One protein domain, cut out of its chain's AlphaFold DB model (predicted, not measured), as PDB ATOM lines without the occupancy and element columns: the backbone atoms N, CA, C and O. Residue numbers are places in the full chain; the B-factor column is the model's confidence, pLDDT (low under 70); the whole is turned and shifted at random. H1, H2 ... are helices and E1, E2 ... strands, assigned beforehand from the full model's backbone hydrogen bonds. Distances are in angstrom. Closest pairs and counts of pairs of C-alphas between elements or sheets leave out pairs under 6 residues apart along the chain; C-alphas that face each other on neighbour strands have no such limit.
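This is residues 69 to 192 of the 247 residues of an uncharacterized protein of Desulfobacteraceae bacterium 4572_89 (UniProt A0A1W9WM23). Two long helices, H1 and H2, lie side by side but slid along each other, next to a core made largely of loops, residues 117 to 134 and 151 to 170 among them. A small strand hairpin, E1 and E2, lies at the edge of the whole, its turn, residues 73 to 78, sticking out, while the short helices H3 and H4 lie near different parts of H2. The printed part has 124 residues, with two named strands and then four named helices in the order E1, E2, H1, H2, H3, H4; the sheet of E1 and E2 is antiparallel. The class is mostly helix, though under half of the residues, 50 of 124, are in named elements. The whole is compact, with a radius of gyration of the C-alphas of 13.9 A and spans of 36 by 33 by 30 A.

E1 is residues 69 to 71, 6.8 A long, beginning at C-alpha 69 at (32.113, 10.609, 26.735), and E2 is residues 80 to 83, 9.9 A. H1, residues 101 to 116, measures 23.0 A from C-alpha 101 at (8.091, 26.194, 37.169) to its last C-alpha. H2, residues 135 to 150, measures 22.2 A. H3 is residues 171 to 177, 9.7 A, and H4 is residues 187 to 190, 4.9 A, ending at C-alpha 190 at (12.284, 6.532, 34.445).

E1 and E2 form an antiparallel hairpin, their directions at 150 degrees, with N 71 and O 80 within hydrogen-bond range at 2.8 A and N 69 and O 82 at 3.0 A. E1 is apart from H1 and H2, and E2 is apart from H2. Residues 88 to 89 pair in parallel with residues 155 to 156. H1 touches H2 with residues 101 to 108 alone, and H2 touches H1 with residues 143 to 148 alone; the closest C-alphas, those of Ala 104 and Ser 144, are 5.1 A apart. They run the same way at a shallow tilt of 15 degrees. H3 is close to H2 but not clearly touching, the closest C-alphas, of Ser 141 and Asp 177, being 7.6 A apart, at a steep tilt of 48 degrees. H4 only just touches H2, with 3 pairs of C-alphas within 8 A, and H2 does so with residues 149 to 150 alone; the closest C-alphas are those of Leu 150 and Arg 190, 6.2 A apart. In H1, H2 and H3 every O i to N i+4 pair is within hydrogen-bond range; H4 is too short for such a pair.

The two C-alphas farthest apart, those of Ser 76 and Ser 135, are 38.3 A apart. The printed part has no cut. The links E2 to H1, H1 to H2 and H2 to H3 are long, with 17, 18 and 20 residues. The mean pLDDT of the printed part is 78.6; residues 87 to 97, residue 99 and residues 180 to 192 are under 70.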
ATOM      1  N   PHE A  69      30.722  10.674  26.282       89.94
ATOM      2  CA  PHE A  69      32.113  10.609  26.735       89.94
ATOM      3  C   PHE A  69      32.204  10.168  28.201       89.94
ATOM      4  O   PHE A  69      31.206  10.148  28.920       89.94
ATOM      5  N   THR A  70      33.405   9.804  28.655       89.81
ATOM      6  CA  THR A  70      33.653   9.364  30.036       89.81
ATOM      7  C   THR A  70      34.495  10.393  30.779       89.81
ATOM      8  O   THR A  70      35.584  10.756  30.337       89.81
ATOM      9  N   LEU A  71      33.999  10.839  31.930       83.38
ATOM     10  CA  LEU A  71      34.769  11.573  32.924       83.38
ATOM     11  C   LEU A  71      35.516  10.571  33.805       83.38
ATOM     12  O   LEU A  71      34.904   9.761  34.505       83.38
ATOM     13  N   TYR A  72      36.844  10.631  33.759       86.19
ATOM     14  CA  TYR A  72      37.708   9.741  34.525       86.19
ATOM     15  C   TYR A  72      37.946  10.294  35.929       86.19
ATOM     16  O   TYR A  72      38.430  11.413  36.101       86.19
ATOM     17  N   ALA A  73      37.614   9.496  36.940       78.00
ATOM     18  CA  ALA A  73      37.905   9.800  38.330       78.00
ATOM     19  C   ALA A  73      39.253   9.192  38.742       78.00
ATOM     20  O   ALA A  73      39.763   8.266  38.115       78.00
ATOM     21  N   ARG A  74      39.819   9.678  39.856       81.38
ATOM     22  CA  ARG A  74      41.047   9.099  40.439       81.38
ATOM     23  C   ARG A  74      40.896   7.608  40.765       81.38
ATOM     24  O   ARG A  74      41.851   6.858  40.625       81.38
ATOM     25  N   ASN A  75      39.707   7.197  41.208       86.94
ATOM     26  CA  ASN A  75      39.322   5.793  41.327       86.94
ATOM     27  C   ASN A  75      38.486   5.421  40.094       86.94
ATOM     28  O   ASN A  75      37.416   5.997  39.897       86.94
ATOM     29  N   SER A  76      38.940   4.440  39.310       87.50
ATOM     30  CA  SER A  76      38.278   3.996  38.078       87.50
ATOM     31  C   SER A  76      36.853   3.470  38.287       87.50
ATOM     32  O   SER A  76      36.034   3.573  37.379       87.50
ATOM     33  N   GLU A  77      36.508   2.976  39.481       82.12
ATOM     34  CA  GLU A  77      35.133   2.569  39.832       82.12
ATOM     35  C   GLU A  77      34.158   3.752  39.954       82.12
ATOM     36  O   GLU A  77      32.948   3.565  40.086       82.12
ATOM     37  N   LYS A  78      34.676   4.986  39.967       78.31
ATOM     38  CA  LYS A  78      33.900   6.231  40.030       78.31
ATOM     39  C   LYS A  78      33.908   6.994  38.708       78.31
ATOM     40  O   LYS A  78      33.520   8.159  38.696       78.31
ATOM     41  N   ASN A  79      34.353   6.367  37.619       84.19
ATOM     42  CA  ASN A  79      34.226   6.952  36.290       84.19
ATOM     43  C   ASN A  79      32.750   7.194  35.968       84.19
ATOM     44  O   ASN A  79      31.892   6.365  36.269       84.19
ATOM     45  N   VAL A  80      32.465   8.337  35.352       79.75
ATOM     46  CA  VAL A  80      31.099   8.761  35.057       79.75
ATOM     47  C   VAL A  80      30.940   8.912  33.556       79.75
ATOM     48  O   VAL A  80      31.665   9.667  32.913       79.75
ATOM     49  N   THR A  81      29.980   8.195  32.990       84.31
ATOM     50  CA  THR A  81      29.626   8.313  31.576       84.31
ATOM     51  C   THR A  81      28.603   9.428  31.396       84.31
ATOM     52  O   THR A  81      27.577   9.432  32.067       84.31
ATOM     53  N   ILE A  82      28.876  10.357  30.481       82.50
ATOM     54  CA  ILE A  82      28.031  11.513  30.170       82.50
ATOM     55  C   ILE A  82      27.457  11.344  28.766       82.50
ATOM     56  O   ILE A  82      28.218  11.190  27.813       82.50
ATOM     57  N   GLY A  83      26.128  11.380  28.646       80.69
ATOM     58  CA  GLY A  83      25.396  11.244  27.380       80.69
ATOM     59  C   GLY A  83      24.500  10.007  27.311       80.69
ATOM     60  O   GLY A  83      24.553   9.132  28.179       80.69
ATOM     61  N   LYS A  84      23.678   9.939  26.255       81.19
ATOM     62  CA  LYS A  84      22.636   8.912  26.053       81.19
ATOM     63  C   LYS A  84      21.681   8.824  27.252       81.19
ATOM     64  O   LYS A  84      21.077   9.828  27.616       81.19
ATOM     65  N   ASP A  85      21.585   7.652  27.875       76.94
ATOM     66  CA  ASP A  85      20.667   7.358  28.979       76.94
ATOM     67  C   ASP A  85      21.325   7.522  30.363       76.94
ATOM     68  O   ASP A  85      20.728   7.180  31.384       76.94
ATOM     69  N   HIS A  86      22.567   8.017  30.429       73.50
ATOM     70  CA  HIS A  86      23.278   8.207  31.693       73.50
ATOM     71  C   HIS A  86      23.020   9.598  32.274       73.50
ATOM     72  O   HIS A  86      23.135  10.591  31.553       73.50
ATOM     73  N   ILE A  87      22.725   9.644  33.577       69.06
ATOM     74  CA  ILE A  87      22.520  10.863  34.369       69.06
ATOM     75  C   ILE A  87      23.570  10.913  35.484       69.06
ATOM     76  O   ILE A  87      23.697   9.974  36.269       69.06
ATOM     77  N   ALA A  88      24.326  12.006  35.560       65.06
ATOM     78  CA  ALA A  88      25.361  12.237  36.561       65.06
ATOM     79  C   ALA A  88      24.963  13.362  37.521       65.06
ATOM     80  O   ALA A  88      24.724  14.475  37.075       65.06
ATOM     81  N   PHE A  89      24.944  13.109  38.829       69.56
ATOM     82  CA  PHE A  89      24.567  14.084  39.862       69.56
ATOM     83  C   PHE A  89      25.811  14.641  40.576       69.56
ATOM     84  O   PHE A  89      26.621  13.868  41.087       69.56
ATOM     85  N   ILE A  90      25.999  15.963  40.573       59.62
ATOM     86  CA  ILE A  90      27.186  16.678  41.091       59.62
ATOM     87  C   ILE A  90      26.709  17.936  41.865       59.62
ATOM     88  O   ILE A  90      25.579  18.361  41.634       59.62
ATOM     89  N   PRO A  91      27.485  18.504  42.816       50.78
ATOM     90  CA  PRO A  91      27.080  19.691  43.595       50.78
ATOM     91  C   PRO A  91      27.534  21.085  43.064       50.78
ATOM     92  O   PRO A  91      28.536  21.203  42.367       50.78
ATOM     93  N   CYS A  92      26.750  22.103  43.482       50.50
ATOM     94  CA  CYS A  92      26.803  23.596  43.522       50.50
ATOM     95  C   CYS A  92      27.594  24.500  42.528       50.50
ATOM     96  O   CYS A  92      28.794  24.322  42.349       50.50
ATOM     97  N   TYR A  93      26.918  25.555  41.996       38.56
ATOM     98  CA  TYR A  93      27.458  26.775  41.331       38.56
ATOM     99  C   TYR A  93      26.381  27.847  40.926       38.56
ATOM    100  O   TYR A  93      25.628  27.599  39.992       38.56
ATOM    101  N   GLY A  94      26.419  29.065  41.512       36.88
ATOM    102  CA  GLY A  94      26.109  30.396  40.895       36.88
ATOM    103  C   GLY A  94      24.645  30.864  40.704       36.88
ATOM    104  O   GLY A  94      23.846  30.069  40.286       36.88
ATOM    105  N   THR A  95      24.308  32.153  40.915       40.34
ATOM    106  CA  THR A  95      22.941  32.701  41.200       40.34
ATOM    107  C   THR A  95      21.917  32.914  40.059       40.34
ATOM    108  O   THR A  95      22.337  33.331  38.989       40.34
ATOM    109  N   LEU A  96      20.594  32.724  40.311       57.16
ATOM    110  CA  LEU A  96      19.379  33.090  39.506       57.16
ATOM    111  C   LEU A  96      18.073  32.704  40.274       57.16
ATOM    112  O   LEU A  96      18.162  31.890  41.185       57.16
ATOM    113  N   SER A  97      16.876  33.215  39.913       63.03
ATOM    114  CA  SER A  97      15.599  32.630  40.405       63.03
ATOM    115  C   SER A  97      15.339  31.315  39.676       63.03
ATOM    116  O   SER A  97      15.178  31.292  38.454       63.03
ATOM    117  N   ILE A  98      15.389  30.216  40.419       75.00
ATOM    118  CA  ILE A  98      15.499  28.857  39.869       75.00
ATOM    119  C   ILE A  98      14.453  27.888  40.400       75.00
ATOM    120  O   ILE A  98      14.323  26.796  39.853       75.00
ATOM    121  N   GLY A  99      13.719  28.269  41.448       69.44
ATOM    122  CA  GLY A  99      12.639  27.454  42.002       69.44
ATOM    123  C   GLY A  99      11.345  27.518  41.186       69.44
ATOM    124  O   GLY A  99      10.411  26.766  41.451       69.44
ATOM    125  N   ALA A 100      11.280  28.409  40.194       78.94
ATOM    126  CA  ALA A 100      10.087  28.671  39.401       78.94
ATOM    127  C   ALA A 100       9.771  27.531  38.403       78.94
ATOM    128  O   ALA A 100      10.690  26.902  37.862       78.94
ATOM    129  N   PRO A 101       8.486  27.253  38.104       78.94
ATOM    130  CA  PRO A 101       8.091  26.194  37.169       78.94
ATOM    131  C   PRO A 101       8.640  26.402  35.750       78.94
ATOM    132  O   PRO A 101       8.893  25.431  35.035       78.94
ATOM    133  N   GLU A 102       8.906  27.646  35.350       76.38
ATOM    134  CA  GLU A 102       9.551  28.001  34.087       76.38
ATOM    135  C   GLU A 102      10.945  27.371  33.964       76.38
ATOM    136  O   GLU A 102      11.330  26.945  32.876       76.38
ATOM    137  N   MET A 103      11.687  27.236  35.070       82.75
ATOM    138  CA  MET A 103      12.987  26.554  35.076       82.75
ATOM    139  C   MET A 103      12.834  25.055  34.796       82.75
ATOM    140  O   MET A 103      13.646  24.451  34.087       82.75
ATOM    141  N   ALA A 104      11.769  24.451  35.318       81.06
ATOM    142  CA  ALA A 104      11.462  23.043  35.111       81.06
ATOM    143  C   ALA A 104      11.074  22.775  33.640       81.06
ATOM    144  O   ALA A 104      11.565  21.824  33.027       81.06
ATOM    145  N   VAL A 105      10.290  23.678  33.037       83.94
ATOM    146  CA  VAL A 105       9.973  23.668  31.599       83.94
ATOM    147  C   VAL A 105      11.225  23.877  30.749       83.94
ATOM    148  O   VAL A 105      11.475  23.112  29.820       83.94
ATOM    149  N   ASN A 106      12.057  24.863  31.093       85.38
ATOM    150  CA  ASN A 106      13.304  25.135  30.383       85.38
ATOM    151  C   ASN A 106      14.257  23.930  30.424       85.38
ATOM    152  O   ASN A 106      14.917  23.615  29.434       85.38
ATOM    153  N   THR A 107      14.291  23.214  31.548       85.94
ATOM    154  CA  THR A 107      15.059  21.971  31.690       85.94
ATOM    155  C   THR A 107      14.553  20.897  30.725       85.94
ATOM    156  O   THR A 107      15.361  20.273  30.035       85.94
ATOM    157  N   ALA A 108      13.233  20.723  30.606       87.00
ATOM    158  CA  ALA A 108      12.639  19.775  29.666       87.00
ATOM    159  C   ALA A 108      12.922  20.136  28.200       87.00
ATOM    160  O   ALA A 108      13.397  19.295  27.431       87.00
ATOM    161  N   ALA A 109      12.699  21.402  27.842       88.25
ATOM    162  CA  ALA A 109      12.976  21.958  26.523       88.25
ATOM    163  C   ALA A 109      14.453  21.780  26.128       88.25
ATOM    164  O   ALA A 109      14.762  21.268  25.051       88.25
ATOM    165  N   THR A 110      15.373  22.128  27.032       89.62
ATOM    166  CA  THR A 110      16.821  22.003  26.809       89.62
ATOM    167  C   THR A 110      17.233  20.547  26.632       89.62
ATOM    168  O   THR A 110      18.024  20.239  25.740       89.62
ATOM    169  N   ALA A 111      16.685  19.632  27.438       89.50
ATOM    170  CA  ALA A 111      16.996  18.212  27.311       89.50
ATOM    171  C   ALA A 111      16.596  17.661  25.939       89.50
ATOM    172  O   ALA A 111      17.343  16.905  25.313       89.50
ATOM    173  N   GLN A 112      15.425  18.074  25.457       91.31
ATOM    174  CA  GLN A 112      14.914  17.666  24.162       91.31
ATOM    175  C   GLN A 112      15.740  18.243  23.005       91.31
ATOM    176  O   GLN A 112      16.144  17.488  22.119       91.31
ATOM    177  N   MET A 113      16.087  19.533  23.053       93.06
ATOM    178  CA  MET A 113      16.957  20.150  22.045       93.06
ATOM    179  C   MET A 113      18.366  19.549  22.041       93.06
ATOM    180  O   MET A 113      18.955  19.350  20.984       93.06
ATOM    181  N   GLY A 114      18.917  19.185  23.199       90.94
ATOM    182  CA  GLY A 114      20.202  18.492  23.248       90.94
ATOM    183  C   GLY A 114      20.187  17.140  22.544       90.94
ATOM    184  O   GLY A 114      21.117  16.828  21.805       90.94
ATOM    185  N   ARG A 115      19.098  16.372  22.688       91.31
ATOM    186  CA  ARG A 115      18.900  15.134  21.917       91.31
ATOM    187  C   ARG A 115      18.754  15.400  20.424       91.31
ATOM    188  O   ARG A 115      19.332  14.652  19.644       91.31
ATOM    189  N   PHE A 116      18.041  16.458  20.036       92.19
ATOM    190  CA  PHE A 116      17.950  16.892  18.639       92.19
ATOM    191  C   PHE A 116      19.344  17.154  18.038       92.19
ATOM    192  O   PHE A 116      19.633  16.708  16.930       92.19
ATOM    193  N   TYR A 117      20.252  17.761  18.808       92.75
ATOM    194  CA  TYR A 117      21.653  17.962  18.413       92.75
ATOM    195  C   TYR A 117      22.577  16.764  18.664       92.75
ATOM    196  O   TYR A 117      23.757  16.827  18.322       92.75
ATOM    197  N   ASN A 118      22.066  15.675  19.245       90.62
ATOM    198  CA  ASN A 118      22.839  14.510  19.670       90.62
ATOM    199  C   ASN A 118      24.009  14.871  20.613       90.62
ATOM    200  O   ASN A 118      25.111  14.337  20.487       90.62
ATOM    201  N   LEU A 119      23.769  15.782  21.560       90.62
ATOM    202  CA  LEU A 119      24.741  16.230  22.555       90.62
ATOM    203  C   LEU A 119      24.282  15.897  23.979       90.62
ATOM    204  O   LEU A 119      23.088  15.988  24.280       90.62
ATOM    205  N   PRO A 120      25.218  15.567  24.886       88.50
ATOM    206  CA  PRO A 120      24.897  15.459  26.296       88.50
ATOM    207  C   PRO A 120      24.497  16.818  26.868       88.50
ATOM    208  O   PRO A 120      25.151  17.833  26.625       88.50
ATOM    209  N   VAL A 121      23.448  16.819  27.684       87.06
ATOM    210  CA  VAL A 121      22.891  18.039  28.278       87.06
ATOM    211  C   VAL A 121      23.141  18.128  29.769       87.06
ATOM    212  O   VAL A 121      23.066  17.143  30.506       87.06
ATOM    213  N   ARG A 122      23.373  19.360  30.214       87.56
ATOM    214  CA  ARG A 122      23.454  19.731  31.620       87.56
ATOM    215  C   ARG A 122      22.284  20.647  31.965       87.56
ATOM    216  O   ARG A 122      22.057  21.616  31.252       87.56
ATOM    217  N   GLY A 123      21.577  20.378  33.060       84.00
ATOM    218  CA  GLY A 123      20.407  21.171  33.461       84.00
ATOM    219  C   GLY A 123      19.761  20.702  34.764       84.00
ATOM    220  O   GLY A 123      20.173  19.693  35.335       84.00
ATOM    221  N   GLY A 124      18.761  21.448  35.235       85.38
ATOM    222  CA  GLY A 124      17.986  21.132  36.438       85.38
ATOM    223  C   GLY A 124      18.808  20.962  37.725       85.38
ATOM    224  O   GLY A 124      19.889  21.539  37.878       85.38
ATOM    225  N   GLY A 125      18.273  20.162  38.654       84.00
ATOM    226  CA  GLY A 125      18.842  19.909  39.983       84.00
ATOM    227  C   GLY A 125      17.817  20.045  41.105       84.00
ATOM    228  O   GLY A 125      16.634  20.254  40.850       84.00
ATOM    229  N   ALA A 126      18.274  19.951  42.351       86.81
ATOM    230  CA  ALA A 126      17.492  20.233  43.551       86.81
ATOM    231  C   ALA A 126      17.498  21.747  43.814       86.81
ATOM    232  O   ALA A 126      18.131  22.244  44.746       86.81
ATOM    233  N   LEU A 127      16.868  22.478  42.896       87.25
ATOM    234  CA  LEU A 127      16.926  23.932  42.808       87.25
ATOM    235  C   LEU A 127      15.866  24.583  43.692       87.25
ATOM    236  O   LEU A 127      14.714  24.159  43.681       87.25
ATOM    237  N   THR A 128      16.239  25.633  44.421       87.50
ATOM    238  CA  THR A 128      15.285  26.407  45.216       87.50
ATOM    239  C   THR A 128      15.768  27.828  45.494       87.50
ATOM    240  O   THR A 128      16.965  28.080  45.655       87.50
ATOM    241  N   ASP A 129      14.801  28.740  45.589       87.31
ATOM    242  CA  ASP A 129      14.975  30.139  45.978       87.31
ATOM    243  C   ASP A 129      14.722  30.366  47.483       87.31
ATOM    244  O   ASP A 129      14.844  31.499  47.972       87.31
ATOM    245  N   ALA A 130      14.374  29.309  48.228       88.12
ATOM    246  CA  ALA A 130      14.136  29.345  49.665       88.12
ATOM    247  C   ALA A 130      15.415  29.699  50.440       88.12
ATOM    248  O   ALA A 130      16.526  29.314  50.073       88.12
ATOM    249  N   LYS A 131      15.240  30.452  51.530       87.38
ATOM    250  CA  LYS A 131      16.343  30.938  52.384       87.38
ATOM    251  C   LYS A 131      16.667  29.959  53.507       87.38
ATOM    252  O   LYS A 131      17.699  30.067  54.155       87.38
ATOM    253  N   GLN A 132      15.761  29.024  53.761       90.62
ATOM    254  CA  GLN A 132      15.870  28.022  54.807       90.62
ATOM    255  C   GLN A 132      15.379  26.681  54.277       90.62
ATOM    256  O   GLN A 132      14.725  26.600  53.239       90.62
ATOM    257  N   VAL A 133      15.702  25.622  55.010       90.56
ATOM    258  CA  VAL A 133      15.252  24.265  54.710       90.56
ATOM    259  C   VAL A 133      13.820  24.094  55.208       90.56
ATOM    260  O   VAL A 133      13.577  23.633  56.322       90.56
ATOM    261  N   ASP A 134      12.872  24.518  54.383       89.94
ATOM    262  CA  ASP A 134      11.443  24.490  54.668       89.94
ATOM    263  C   ASP A 134      10.658  23.741  53.575       89.94
ATOM    264  O   ASP A 134      11.215  23.042  52.723       89.94
ATOM    265  N   SER A 135       9.329  23.851  53.606       87.94
ATOM    266  CA  SER A 135       8.481  23.228  52.593       87.94
ATOM    267  C   SER A 135       8.706  23.810  51.197       87.94
ATOM    268  O   SER A 135       8.628  23.059  50.230       87.94
ATOM    269  N   GLN A 136       9.000  25.111  51.069       84.88
ATOM    270  CA  GLN A 136       9.298  25.721  49.772       84.88
ATOM    271  C   GLN A 136      10.564  25.093  49.182       84.88
ATOM    272  O   GLN A 136      10.540  24.636  48.037       84.88
ATOM    273  N   ALA A 137      11.617  24.959  49.996       87.56
ATOM    274  CA  ALA A 137      12.852  24.293  49.601       87.56
ATOM    275  C   ALA A 137      12.607  22.871  49.086       87.56
ATOM    276  O   ALA A 137      13.187  22.470  48.077       87.56
ATOM    277  N   ALA A 138      11.726  22.121  49.751       85.69
ATOM    278  CA  ALA A 138      11.372  20.764  49.351       85.69
ATOM    279  C   ALA A 138      10.574  20.719  48.035       85.69
ATOM    280  O   ALA A 138      10.928  19.950  47.140       85.69
ATOM    281  N   TYR A 139       9.520  21.533  47.895       84.38
ATOM    282  CA  TYR A 139       8.656  21.519  46.706       84.38
ATOM    283  C   TYR A 139       9.398  21.952  45.438       84.38
ATOM    284  O   TYR A 139       9.319  21.259  44.422       84.38
ATOM    285  N   GLU A 140      10.148  23.052  45.500       88.75
ATOM    286  CA  GLU A 140      10.898  23.582  44.353       88.75
ATOM    287  C   GLU A 140      11.995  22.606  43.903       88.75
ATOM    288  O   GLU A 140      12.131  22.306  42.710       88.75
ATOM    289  N   SER A 141      12.717  22.034  44.873       88.81
ATOM    290  CA  SER A 141      13.802  21.087  44.603       88.81
ATOM    291  C   SER A 141      13.282  19.785  44.017       88.81
ATOM    292  O   SER A 141      13.860  19.268  43.062       88.81
ATOM    293  N   MET A 142      12.172  19.271  44.555       87.44
ATOM    294  CA  MET A 142      11.514  18.078  44.031       87.44
ATOM    295  C   MET A 142      11.040  18.312  42.598       87.44
ATOM    296  O   MET A 142      11.345  17.507  41.726       87.44
ATOM    297  N   MET A 143      10.344  19.420  42.330       87.25
ATOM    298  CA  MET A 143       9.850  19.749  40.990       87.25
ATOM    299  C   MET A 143      10.990  19.819  39.964       87.25
ATOM    300  O   MET A 143      10.923  19.177  38.913       87.25
ATOM    301  N   SER A 144      12.050  20.565  40.277       86.38
ATOM    302  CA  SER A 144      13.186  20.740  39.367       86.38
ATOM    303  C   SER A 144      13.948  19.434  39.132       86.38
ATOM    304  O   SER A 144      14.302  19.113  37.994       86.38
ATOM    305  N   MET A 145      14.164  18.646  40.188       86.00
ATOM    306  CA  MET A 145      14.870  17.368  40.098       86.00
ATOM    307  C   MET A 145      14.060  16.327  39.321       86.00
ATOM    308  O   MET A 145      14.598  15.592  38.487       86.00
ATOM    309  N   MET A 146      12.752  16.288  39.573       85.81
ATOM    310  CA  MET A 146      11.807  15.418  38.888       85.81
ATOM    311  C   MET A 146      11.848  15.661  37.382       85.81
ATOM    312  O   MET A 146      12.054  14.730  36.605       85.81
ATOM    313  N   MET A 147      11.740  16.925  36.965       85.44
ATOM    314  CA  MET A 147      11.788  17.284  35.551       85.44
ATOM    315  C   MET A 147      13.142  16.975  34.916       85.44
ATOM    316  O   MET A 147      13.181  16.412  33.825       85.44
ATOM    317  N   ALA A 148      14.255  17.244  35.605       86.38
ATOM    318  CA  ALA A 148      15.583  16.882  35.108       86.38
ATOM    319  C   ALA A 148      15.702  15.376  34.810       86.38
ATOM    320  O   ALA A 148      16.255  14.978  33.783       86.38
ATOM    321  N   THR A 149      15.132  14.548  35.686       83.31
ATOM    322  CA  THR A 149      15.156  13.088  35.562       83.31
ATOM    323  C   THR A 149      14.233  12.600  34.445       83.31
ATOM    324  O   THR A 149      14.677  11.876  33.553       83.31
ATOM    325  N   LEU A 150      12.965  13.025  34.450       84.44
ATOM    326  CA  LEU A 150      11.960  12.607  33.464       84.44
ATOM    327  C   LEU A 150      12.311  13.060  32.044       84.44
ATOM    328  O   LEU A 150      12.041  12.356  31.070       84.44
ATOM    329  N   SER A 151      12.927  14.232  31.912       85.81
ATOM    330  CA  SER A 151      13.353  14.766  30.622       85.81
ATOM    331  C   SER A 151      14.698  14.222  30.151       85.81
ATOM    332  O   SER A 151      15.070  14.519  29.021       85.81
ATOM    333  N   GLY A 152      15.413  13.419  30.948       84.88
ATOM    334  CA  GLY A 152      16.659  12.769  30.530       84.88
ATOM    335  C   GLY A 152      17.870  13.698  30.469       84.88
ATOM    336  O   GLY A 152      18.639  13.636  29.513       84.88
ATOM    337  N   ILE A 153      18.038  14.584  31.454       85.44
ATOM    338  CA  ILE A 153      19.259  15.389  31.583       85.44
ATOM    339  C   ILE A 153      20.453  14.480  31.889       85.44
ATOM    340  O   ILE A 153      20.384  13.671  32.804       85.44
ATOM    341  N   ASN A 154      21.580  14.643  31.190       84.38
ATOM    342  CA  ASN A 154      22.745  13.773  31.370       84.38
ATOM    343  C   ASN A 154      23.658  14.173  32.531       84.38
ATOM    344  O   ASN A 154      24.376  13.338  33.074       84.38
ATOM    345  N   PHE A 155      23.673  15.452  32.896       82.94
ATOM    346  CA  PHE A 155      24.561  15.985  33.925       82.94
ATOM    347  C   PHE A 155      23.832  17.021  34.787       82.94
ATOM    348  O   PHE A 155      23.507  18.119  34.346       82.94
ATOM    349  N   VAL A 156      23.582  16.688  36.043       85.69
ATOM    350  CA  VAL A 156      22.839  17.481  37.021       85.69
ATOM    351  C   VAL A 156      23.828  18.044  38.046       85.69
ATOM    352  O   VAL A 156      24.083  17.440  39.082       85.69
ATOM    353  N   LEU A 157      24.408  19.210  37.743       79.56
ATOM    354  CA  LEU A 157      25.448  19.879  38.556       79.56
ATOM    355  C   LEU A 157      24.947  20.446  39.895       79.56
ATOM    356  O   LEU A 157      25.740  20.862  40.734       79.56
ATOM    357  N   HIS A 158      23.640  20.534  40.099       84.69
ATOM    358  CA  HIS A 158      23.052  21.115  41.307       84.69
ATOM    359  C   HIS A 158      22.155  20.112  41.991       84.69
ATOM    360  O   HIS A 158      21.024  20.409  42.355       84.69
ATOM    361  N   SER A 159      22.642  18.881  42.104       82.62
ATOM    362  CA  SER A 159      21.797  17.788  42.543       82.62
ATOM    363  C   SER A 159      21.456  17.835  44.027       82.62
ATOM    364  O   SER A 159      20.453  17.249  44.408       82.62
ATOM    365  N   ALA A 160      22.287  18.484  44.848       87.19
ATOM    366  CA  ALA A 160      22.081  18.553  46.286       87.19
ATOM    367  C   ALA A 160      22.713  19.786  46.941       87.19
ATOM    368  O   ALA A 160      23.804  20.219  46.556       87.19
ATOM    369  N   GLY A 161      22.039  20.295  47.977       84.12
ATOM    370  CA  GLY A 161      22.555  21.280  48.927       84.12
ATOM    371  C   GLY A 161      22.267  22.737  48.586       84.12
ATOM    372  O   GLY A 161      22.672  23.604  49.353       84.12
ATOM    373  N   ILE A 162      21.583  23.022  47.475       87.31
ATOM    374  CA  ILE A 162      21.320  24.395  47.026       87.31
ATOM    375  C   ILE A 162      20.226  25.059  47.862       87.31
ATOM    376  O   ILE A 162      19.152  24.482  48.043       87.31
ATOM    377  N   LEU A 163      20.500  26.295  48.288       85.44
ATOM    378  CA  LEU A 163      19.550  27.280  48.802       85.44
ATOM    379  C   LEU A 163      19.806  28.655  48.169       85.44
ATOM    380  O   LEU A 163      20.860  28.901  47.573       85.44
ATOM    381  N   GLU A 164      18.838  29.554  48.339       85.44
ATOM    382  CA  GLU A 164      18.935  30.973  47.975       85.44
ATOM    383  C   GLU A 164      19.337  31.213  46.522       85.44
ATOM    384  O   GLU A 164      20.168  32.074  46.238       85.44
ATOM    385  N   GLY A 165      18.783  30.426  45.598       79.19
ATOM    386  CA  GLY A 165      19.112  30.566  44.190       79.19
ATOM    387  C   GLY A 165      20.614  30.439  43.979       79.19
ATOM    388  O   GLY A 165      21.202  31.332  43.394       79.19
ATOM    389  N   TYR A 166      21.234  29.378  44.510       84.31
ATOM    390  CA  TYR A 166      22.665  29.038  44.414       84.31
ATOM    391  C   TYR A 166      23.664  29.877  45.222       84.31
ATOM    392  O   TYR A 166      24.869  29.630  45.124       84.31
ATOM    393  N   ILE A 167      23.206  30.852  46.004       83.50
ATOM    394  CA  ILE A 167      24.097  31.664  46.847       83.50
ATOM    395  C   ILE A 167      24.604  30.849  48.043       83.50
ATOM    396  O   ILE A 167      25.737  31.042  48.491       83.50
ATOM    397  N   THR A 168      23.797  29.896  48.514       83.19
ATOM    398  CA  THR A 168      24.055  29.175  49.759       83.19
ATOM    399  C   THR A 168      24.100  27.669  49.520       83.19
ATOM    400  O   THR A 168      23.247  27.093  48.840       83.19
ATOM    401  N   ALA A 169      25.100  27.018  50.116       87.19
ATOM    402  CA  ALA A 169      25.146  25.569  50.271       87.19
ATOM    403  C   ALA A 169      24.820  25.209  51.729       87.19
ATOM    404  O   ALA A 169      25.483  25.702  52.640       87.19
ATOM    405  N   SER A 170      23.822  24.351  51.957       88.62
ATOM    406  CA  SER A 170      23.444  23.862  53.295       88.62
ATOM    407  C   SER A 170      23.700  22.365  53.417       88.62
ATOM    408  O   SER A 170      23.377  21.584  52.517       88.62
ATOM    409  N   TYR A 171      24.261  21.956  54.555       86.06
ATOM    410  CA  TYR A 171      24.484  20.546  54.872       86.06
ATOM    411  C   TYR A 171      23.161  19.809  55.081       86.06
ATOM    412  O   TYR A 171      22.978  18.713  54.561       86.06
ATOM    413  N   GLU A 172      22.212  20.424  55.781       85.81
ATOM    414  CA  GLU A 172      20.876  19.881  56.028       85.81
ATOM    415  C   GLU A 172      20.141  19.660  54.705       85.81
ATOM    416  O   GLU A 172      19.601  18.580  54.449       85.81
ATOM    417  N   LYS A 173      20.202  20.660  53.820       87.25
ATOM    418  CA  LYS A 173      19.633  20.584  52.477       87.25
ATOM    419  C   LYS A 173      20.332  19.531  51.627       87.25
ATOM    420  O   LYS A 173      19.667  18.826  50.883       87.25
ATOM    421  N   PHE A 174      21.647  19.363  51.765       84.94
ATOM    422  CA  PHE A 174      22.392  18.325  51.052       84.94
ATOM    423  C   PHE A 174      21.925  16.918  51.439       84.94
ATOM    424  O   PHE A 174      21.791  16.061  50.566       84.94
ATOM    425  N   ILE A 175      21.656  16.679  52.726       82.50
ATOM    426  CA  ILE A 175      21.126  15.393  53.195       82.50
ATOM    427  C   ILE A 175      19.721  15.158  52.637       82.50
ATOM    428  O   ILE A 175      19.477  14.094  52.075       82.50
ATOM    429  N   ILE A 176      18.830  16.150  52.716       83.69
ATOM    430  CA  ILE A 176      17.462  16.045  52.176       83.69
ATOM    431  C   ILE A 176      17.484  15.816  50.667       83.69
ATOM    432  O   ILE A 176      16.838  14.906  50.157       83.69
ATOM    433  N   ASP A 177      18.271  16.598  49.940       82.88
ATOM    434  CA  ASP A 177      18.384  16.480  48.491       82.88
ATOM    435  C   ASP A 177      19.116  15.219  48.055       82.88
ATOM    436  O   ASP A 177      19.072  14.896  46.882       82.88
ATOM    437  N   SER A 178      19.806  14.511  48.948       77.31
ATOM    438  CA  SER A 178      20.358  13.187  48.643       77.31
ATOM    439  C   SER A 178      19.298  12.086  48.731       77.31
ATOM    440  O   SER A 178      19.552  10.972  48.279       77.31
ATOM    441  N   GLU A 179      18.128  12.390  49.304       73.38
ATOM    442  CA  GLU A 179      16.967  11.497  49.380       73.38
ATOM    443  C   GLU A 179      15.989  11.703  48.217       73.38
ATOM    444  O   GLU A 179      15.251  10.783  47.875       73.38
ATOM    445  N   ILE A 180      15.970  12.900  47.616       68.56
ATOM    446  CA  ILE A 180      15.122  13.224  46.458       68.56
ATOM    447  C   ILE A 180      15.490  12.372  45.223       68.56
ATOM    448  O   ILE A 180      14.594  11.745  44.653       68.56
ATOM    449  N   PRO A 181      16.759  12.318  44.768       56.06
ATOM    450  CA  PRO A 181      17.175  11.413  43.717       56.06
ATOM    451  C   PRO A 181      17.282   9.994  44.302       56.06
ATOM    452  O   PRO A 181      18.003   9.786  45.283       56.06
ATOM    453  N   PRO A 182      16.615   8.985  43.715       48.16
ATOM    454  CA  PRO A 182      16.793   7.603  44.143       48.16
ATOM    455  C   PRO A 182      18.259   7.154  43.956       48.16
ATOM    456  O   PRO A 182      19.006   7.728  43.154       48.16
ATOM    457  N   PRO A 183      18.721   6.142  44.713       37.75
ATOM    458  CA  PRO A 183      20.132   5.774  44.784       37.75
ATOM    459  C   PRO A 183      20.686   5.336  43.425       37.75
ATOM    460  O   PRO A 183      20.404   4.232  42.986       37.75
ATOM    461  N   ARG A 184      21.529   6.175  42.797       36.88
ATOM    462  CA  ARG A 184      22.333   5.935  41.566       36.88
ATOM    463  C   ARG A 184      21.596   5.451  40.311       36.88
ATOM    464  O   ARG A 184      22.199   5.467  39.242       36.88
ATOM    465  N   ASP A 185      20.340   5.063  40.426       41.19
ATOM    466  CA  ASP A 185      19.543   4.491  39.368       41.19
ATOM    467  C   ASP A 185      18.137   5.087  39.438       41.19
ATOM    468  O   ASP A 185      17.343   4.807  40.336       41.19
ATOM    469  N   CYS A 186      17.846   5.976  38.491       43.69
ATOM    470  CA  CYS A 186      16.513   6.527  38.295       43.69
ATOM    471  C   CYS A 186      15.578   5.534  37.585       43.69
ATOM    472  O   CYS A 186      14.467   5.932  37.236       43.69
ATOM    473  N   SER A 187      15.994   4.278  37.365       41.50
ATOM    474  CA  SER A 187      15.225   3.251  36.653       41.50
ATOM    475  C   SER A 187      13.799   3.090  37.167       41.50
ATOM    476  O   SER A 187      12.883   3.026  36.365       41.50
ATOM    477  N   GLY A 188      13.541   3.143  38.475       49.88
ATOM    478  CA  GLY A 188      12.169   2.982  38.983       49.88
ATOM    479  C   GLY A 188      11.188   4.060  38.496       49.88
ATOM    480  O   GLY A 188      10.051   3.760  38.135       49.88
ATOM    481  N   LEU A 189      11.626   5.323  38.443       55.22
ATOM    482  CA  LEU A 189      10.780   6.440  38.004       55.22
ATOM    483  C   LEU A 189      10.848   6.682  36.486       55.22
ATOM    484  O   LEU A 189       9.897   7.185  35.893       55.22
ATOM    485  N   ARG A 190      11.981   6.333  35.869       55.75
ATOM    486  CA  ARG A 190      12.284   6.532  34.445       55.75
ATOM    487  C   ARG A 190      11.864   5.346  33.574       55.75
ATOM    488  O   ARG A 190      11.341   5.541  32.482       55.75
ATOM    489  N   ASP A 191      12.097   4.133  34.054       54.16
ATOM    490  CA  ASP A 191      11.865   2.870  33.345       54.16
ATOM    491  C   ASP A 191      10.501   2.255  33.734       54.16
ATOM    492  O   ASP A 191      10.038   1.309  33.096       54.16
ATOM    493  N   GLY A 192       9.818   2.868  34.711       52.78
ATOM    494  CA  GLY A 192       8.513   2.464  35.222       52.78
ATOM    495  C   GLY A 192       8.600   1.288  36.195       52.78
ATOM    496  O   GLY A 192       9.621   0.614  36.314       52.78
TER     497      GLY A 192